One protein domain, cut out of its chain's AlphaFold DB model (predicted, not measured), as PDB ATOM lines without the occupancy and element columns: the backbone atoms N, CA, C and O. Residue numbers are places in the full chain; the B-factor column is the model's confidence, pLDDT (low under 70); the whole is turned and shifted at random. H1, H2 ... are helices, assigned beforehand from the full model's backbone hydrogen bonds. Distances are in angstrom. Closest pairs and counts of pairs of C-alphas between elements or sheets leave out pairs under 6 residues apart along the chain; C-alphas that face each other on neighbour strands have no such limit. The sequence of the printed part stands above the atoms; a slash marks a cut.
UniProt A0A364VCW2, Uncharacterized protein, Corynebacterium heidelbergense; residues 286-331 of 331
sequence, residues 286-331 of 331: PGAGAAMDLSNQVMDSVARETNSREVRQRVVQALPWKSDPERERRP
ATOM      1  N   PRO A 286      -3.544  18.107 -31.150       74.50
ATOM      2  CA  PRO A 286      -2.477  18.997 -31.589       74.50
ATOM      3  C   PRO A 286      -2.077  18.705 -33.045       74.50
ATOM      4  O   PRO A 286      -1.757  17.573 -33.397       74.50
ATOM      5  N   GLY A 287      -2.072  19.739 -33.891       66.00
ATOM      6  CA  GLY A 287      -1.558  19.662 -35.266       66.00
ATOM      7  C   GLY A 287      -2.539  19.183 -36.344       66.00
ATOM      8  O   GLY A 287      -2.129  19.043 -37.493       66.00
ATOM      9  N   ALA A 288      -3.820  18.954 -36.033       61.31
ATOM     10  CA  ALA A 288      -4.800  18.587 -37.059       61.31
ATOM     11  C   ALA A 288      -5.293  19.810 -37.856       61.31
ATOM     12  O   ALA A 288      -5.768  20.792 -37.284       61.31
ATOM     13  N   GLY A 289      -5.167  19.735 -39.186       58.44
ATOM     14  CA  GLY A 289      -5.501  20.823 -40.116       58.44
ATOM     15  C   GLY A 289      -6.887  20.725 -40.765       58.44
ATOM     16  O   GLY A 289      -7.462  21.756 -41.109       58.44
ATOM     17  N   ALA A 290      -7.451  19.518 -40.909       69.00
ATOM     18  CA  ALA A 290      -8.763  19.301 -41.525       69.00
ATOM     19  C   ALA A 290      -9.835  18.914 -40.492       69.00
ATOM     20  O   ALA A 290      -9.603  18.114 -39.585       69.00
ATOM     21  N   ALA A 291     -11.052  19.446 -40.662       68.25
ATOM     22  CA  ALA A 291     -12.188  19.180 -39.771       68.25
ATOM     23  C   ALA A 291     -12.564  17.686 -39.699       68.25
ATOM     24  O   ALA A 291     -12.955  17.194 -38.643       68.25
ATOM     25  N   MET A 292     -12.401  16.945 -40.800       66.25
ATOM     26  CA  MET A 292     -12.680  15.505 -40.846       66.25
ATOM     27  C   MET A 292     -11.684  14.686 -40.012       66.25
ATOM     28  O   MET A 292     -12.097  13.774 -39.296       66.25
ATOM     29  N   ASP A 293     -10.402  15.053 -40.021       73.69
ATOM     30  CA  ASP A 293      -9.368  14.365 -39.236       73.69
ATOM     31  C   ASP A 293      -9.565  14.593 -37.732       73.69
ATOM     32  O   ASP A 293      -9.448  13.660 -36.936       73.69
ATOM     33  N   LEU A 294      -9.953  15.816 -37.350       74.75
ATOM     34  CA  LEU A 294     -10.368  16.164 -35.986       74.75
ATOM     35  C   LEU A 294     -11.564  15.312 -35.534       74.75
ATOM     36  O   LEU A 294     -11.565  14.762 -34.432       74.75
ATOM     37  N   SER A 295     -12.563  15.173 -36.413       76.62
ATOM     38  CA  SER A 295     -13.751  14.342 -36.202       76.62
ATOM     39  C   SER A 295     -13.389  12.893 -35.900       76.62
ATOM     40  O   SER A 295     -13.847  12.330 -34.905       76.62
ATOM     41  N   ASN A 296     -12.561  12.291 -36.752       81.00
ATOM     42  CA  ASN A 296     -12.203  10.882 -36.652       81.00
ATOM     43  C   ASN A 296     -11.404  10.601 -35.377       81.00
ATOM     44  O   ASN A 296     -11.721   9.655 -34.663       81.00
ATOM     45  N   GLN A 297     -10.461  11.472 -35.008       80.88
ATOM     46  CA  GLN A 297      -9.677  11.296 -33.781       80.88
ATOM     47  C   GLN A 297     -10.525  11.380 -32.505       80.88
ATOM     48  O   GLN A 297     -10.346  10.573 -31.585       80.88
ATOM     49  N   VAL A 298     -11.480  12.316 -32.444       83.56
ATOM     50  CA  VAL A 298     -12.445  12.383 -31.334       83.56
ATOM     51  C   VAL A 298     -13.287  11.110 -31.293       83.56
ATOM     52  O   VAL A 298     -13.442  10.512 -30.227       83.56
ATOM     53  N   MET A 299     -13.772  10.643 -32.445       82.00
ATOM     54  CA  MET A 299     -14.578   9.425 -32.536       82.00
ATOM     55  C   MET A 299     -13.820   8.161 -32.128       82.00
ATOM     56  O   MET A 299     -14.372   7.342 -31.392       82.00
ATOM     57  N   ASP A 300     -12.559   8.026 -32.521       84.12
ATOM     58  CA  ASP A 300     -11.694   6.920 -32.112       84.12
ATOM     59  C   ASP A 300     -11.421   6.952 -30.607       84.12
ATOM     60  O   ASP A 300     -11.357   5.914 -29.942       84.12
ATOM     61  N   SER A 301     -11.293   8.145 -30.021       82.88
ATOM     62  CA  SER A 301     -11.154   8.279 -28.571       82.88
ATOM     63  C   SER A 301     -12.432   7.889 -27.830       82.88
ATOM     64  O   SER A 301     -12.390   7.077 -26.904       82.88
ATOM     65  N   VAL A 302     -13.588   8.365 -28.295       81.69
ATOM     66  CA  VAL A 302     -14.900   7.971 -27.758       81.69
ATOM     67  C   VAL A 302     -15.092   6.461 -27.875       81.69
ATOM     68  O   VAL A 302     -15.572   5.824 -26.938       81.69
ATOM     69  N   ALA A 303     -14.667   5.862 -28.989       83.06
ATOM     70  CA  ALA A 303     -14.743   4.425 -29.196       83.06
ATOM     71  C   ALA A 303     -13.879   3.623 -28.209       83.06
ATOM     72  O   ALA A 303     -14.289   2.536 -27.797       83.06
ATOM     73  N   ARG A 304     -12.726   4.167 -27.796       82.31
ATOM     74  CA  ARG A 304     -11.859   3.579 -26.762       82.31
ATOM     75  C   ARG A 304     -12.444   3.704 -25.352       82.31
ATOM     76  O   ARG A 304     -12.202   2.829 -24.520       82.31
ATOM     77  N   GLU A 305     -13.223   4.749 -25.074       81.12
ATOM     78  CA  GLU A 305     -13.861   4.942 -23.764       81.12
ATOM     79  C   GLU A 305     -15.204   4.206 -23.624       81.12
ATOM     80  O   GLU A 305     -15.538   3.751 -22.527       81.12
ATOM     81  N   THR A 306     -15.964   4.041 -24.714       81.19
ATOM     82  CA  THR A 306     -17.272   3.369 -24.702       81.19
ATOM     83  C   THR A 306     -17.552   2.528 -25.946       81.19
ATOM     84  O   THR A 306     -17.246   2.902 -27.081       81.19
ATOM     85  N   ASN A 307     -18.233   1.397 -25.737       80.62
ATOM     86  CA  ASN A 307     -18.759   0.556 -26.814       80.62
ATOM     87  C   ASN A 307     -20.221   0.889 -27.181       80.62
ATOM     88  O   ASN A 307     -20.812   0.224 -28.029       80.62
ATOM     89  N   SER A 308     -20.819   1.909 -26.551       84.00
ATOM     90  CA  SER A 308     -22.195   2.320 -26.844       84.00
ATOM     91  C   SER A 308     -22.286   3.024 -28.198       84.00
ATOM     92  O   SER A 308     -21.720   4.102 -28.400       84.00
ATOM     93  N   ARG A 309     -23.044   2.420 -29.122       80.38
ATOM     94  CA  ARG A 309     -23.356   3.019 -30.429       80.38
ATOM     95  C   ARG A 309     -24.157   4.312 -30.286       80.38
ATOM     96  O   ARG A 309     -23.875   5.268 -30.997       80.38
ATOM     97  N   GLU A 310     -25.091   4.356 -29.341       83.31
ATOM     98  CA  GLU A 310     -25.926   5.534 -29.087       83.31
ATOM     99  C   GLU A 310     -25.079   6.734 -28.644       83.31
ATOM    100  O   GLU A 310     -25.205   7.827 -29.191       83.31
ATOM    101  N   VAL A 311     -24.141   6.520 -27.713       80.19
ATOM    102  CA  VAL A 311     -23.244   7.586 -27.241       80.19
ATOM    103  C   VAL A 311     -22.357   8.099 -28.375       80.19
ATOM    104  O   VAL A 311     -22.224   9.309 -28.549       80.19
ATOM    105  N   ARG A 312     -21.810   7.195 -29.199       80.06
ATOM    106  CA  ARG A 312     -21.033   7.566 -30.394       80.06
ATOM    107  C   ARG A 312     -21.867   8.404 -31.365       80.06
ATOM    108  O   ARG A 312     -21.391   9.428 -31.840       80.06
ATOM    109  N   GLN A 313     -23.111   8.012 -31.628       81.19
ATOM    110  CA  GLN A 313     -23.994   8.744 -32.536       81.19
ATOM    111  C   GLN A 313     -24.328  10.147 -32.015       81.19
ATOM    112  O   GLN A 313     -24.296  11.103 -32.789       81.19
ATOM    113  N   ARG A 314     -24.573  10.294 -30.706       81.75
ATOM    114  CA  ARG A 314     -24.809  11.603 -30.074       81.75
ATOM    115  C   ARG A 314     -23.586  12.514 -30.165       81.75
ATOM    116  O   ARG A 314     -23.744  13.690 -30.474       81.75
ATOM    117  N   VAL A 315     -22.383  11.972 -29.960       81.56
ATOM    118  CA  VAL A 315     -21.137  12.732 -30.146       81.56
ATOM    119  C   VAL A 315     -21.011  13.220 -31.589       81.56
ATOM    120  O   VAL A 315     -20.798  14.409 -31.798       81.56
ATOM    121  N   VAL A 316     -21.224  12.348 -32.582       79.00
ATOM    122  CA  VAL A 316     -21.170  12.728 -34.008       79.00
ATOM    123  C   VAL A 316     -22.147  13.857 -34.337       79.00
ATOM    124  O   VAL A 316     -21.794  14.772 -35.077       79.00
ATOM    125  N   GLN A 317     -23.377  13.787 -33.826       80.94
ATOM    126  CA  GLN A 317     -24.419  14.781 -34.105       80.94
ATOM    127  C   GLN A 317     -24.123  16.157 -33.505       80.94
ATOM    128  O   GLN A 317     -24.614  17.156 -34.015       80.94
ATOM    129  N   ALA A 318     -23.327  16.215 -32.443       81.88
ATOM    130  CA  ALA A 318     -23.004  17.453 -31.747       81.88
ATOM    131  C   ALA A 318     -21.738  18.152 -32.280       81.88
ATOM    132  O   ALA A 318     -21.344  19.186 -31.742       81.88
ATOM    133  N   LEU A 319     -21.087  17.609 -33.317       81.00
ATOM    134  CA  LEU A 319     -19.893  18.213 -33.907       81.00
ATOM    135  C   LEU A 319     -20.239  19.452 -34.754       81.00
ATOM    136  O   LEU A 319     -21.153  19.399 -35.579       81.00
ATOM    137  N   PRO A 320     -19.477  20.553 -34.621       73.06
ATOM    138  CA  PRO A 320     -19.901  21.873 -35.089       73.06
ATOM    139  C   PRO A 320     -19.978  22.008 -36.617       73.06
ATOM    140  O   PRO A 320     -20.737  22.831 -37.118       73.06
ATOM    141  N   TRP A 321     -19.243  21.187 -37.376       71.88
ATOM    142  CA  TRP A 321     -19.257  21.206 -38.847       71.88
ATOM    143  C   TRP A 321     -20.318  20.297 -39.482       71.88
ATOM    144  O   TRP A 321     -20.490  20.355 -40.693       71.88
ATOM    145  N   LYS A 322     -21.054  19.477 -38.715       61.69
ATOM    146  CA  LYS A 322     -22.208  18.734 -39.263       61.69
ATOM    147  C   LYS A 322     -23.472  19.582 -39.391       61.69
ATOM    148  O   LYS A 322     -24.390  19.201 -40.109       61.69
ATOM    149  N   SER A 323     -23.506  20.727 -38.718       51.78
ATOM    150  CA  SER A 323     -24.573  21.726 -38.811       51.78
ATOM    151  C   SER A 323     -24.424  22.687 -39.998       51.78
ATOM    152  O   SER A 323     -25.321  23.498 -40.206       51.78
ATOM    153  N   ASP A 324     -23.339  22.598 -40.781       47.41
ATOM    154  CA  ASP A 324     -23.088  23.470 -41.936       47.41
ATOM    155  C   ASP A 324     -22.966  22.661 -43.247       47.41
ATOM    156  O   ASP A 324     -21.861  22.300 -43.666       47.41
ATOM    157  N   PRO A 325     -24.097  22.345 -43.908       46.66
ATOM    158  CA  PRO A 325     -24.104  21.637 -45.187       46.66
ATOM    159  C   PRO A 325     -23.478  22.436 -46.349       46.66
ATOM    160  O   PRO A 325     -23.313  21.881 -47.436       46.66
ATOM    161  N   GLU A 326     -23.107  23.713 -46.172       44.59
ATOM    162  CA  GLU A 326     -22.508  24.524 -47.244       44.59
ATOM    163  C   GLU A 326     -20.983  24.376 -47.369       44.59
ATOM    164  O   GLU A 326     -20.417  24.704 -48.416       44.59
ATOM    165  N   ARG A 327     -20.298  23.810 -46.364       44.62
ATOM    166  CA  ARG A 327     -18.850  23.532 -46.448       44.62
ATOM    167  C   ARG A 327     -18.492  22.319 -47.305       44.62
ATOM    168  O   ARG A 327     -17.377  22.266 -47.809       44.62
ATOM    169  N   GLU A 328     -19.422  21.391 -47.523       39.44
ATOM    170  CA  GLU A 328     -19.237  20.239 -48.424       39.44
ATOM    171  C   GLU A 328     -19.326  20.613 -49.917       39.44
ATOM    172  O   GLU A 328     -19.098  19.764 -50.775       39.44
ATOM    173  N   ARG A 329     -19.647  21.874 -50.256       36.56
ATOM    174  CA  ARG A 329     -19.880  22.317 -51.644       36.56
ATOM    175  C   ARG A 329     -18.899  23.353 -52.185       36.56
ATOM    176  O   ARG A 329     -19.107  23.822 -53.304       36.56
ATOM    177  N   ARG A 330     -17.851  23.736 -51.450       32.84
ATOM    178  CA  ARG A 330     -16.802  24.582 -52.039       32.84
ATOM    179  C   ARG A 330     -15.674  23.706 -52.599       32.84
ATOM    180  O   ARG A 330     -15.124  22.932 -51.817       32.84
ATOM    181  N   PRO A 331     -15.395  23.788 -53.914       39.50
ATOM    182  CA  PRO A 331     -14.291  23.071 -54.544       39.50
ATOM    183  C   PRO A 331     -12.926  23.530 -54.028       39.50
ATOM    184  O   PRO A 331     -12.823  24.692 -53.560       39.50
TER     185      PRO A 331
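AT A GLANCE: This is residues 286 to 331 of the 331 residues of an uncharacterized protein of Corynebacterium heidelbergense (UniProt A0A364VCW2). This is a helical hairpin: the long helix H1 and the shorter H2 lie side by side, folded back on each other by a tight turn. Beyond H2 a tail with no named element runs on past the hairpin, and its residues 322 to 331 stick out. The printed part has 46 residues with two named helices, H1 then H2, and no named strand; the class is all helix. It is loose, with a radius of gyration of the C-alphas of 12.0 A, and spans 36 by 24 by 13 A.

HOW THE PARTS SIT: Start at H1, residues 291 to 305, then look across to H2, residues 309 to 317. They touch, and the closest C-alphas, of Val 302 and Arg 312, are 6.7 A apart. They form a helical hairpin, running opposite ways at a shallow tilt of 25 degrees. In H1 and H2 every O i to N i+4 pair is within hydrogen-bond range.

IN THESE COORDINATES: Find C-alpha 291 at (-12.188, 19.180, -39.771); from there H1 runs 21.5 A to C-alpha 305. H2 begins at C-alpha 309 and ends 12.4 A away at C-alpha 317, at (-24.419, 14.781, -34.105).

THE WHOLE: The farthest C-alphas, of Asn 307 and Pro 331, are 36.0 A apart. The printed part has no cut, and the link H1 to H2 is tight. Look for pLDDT under 70 at residues 287 to 292 and 322 to 331.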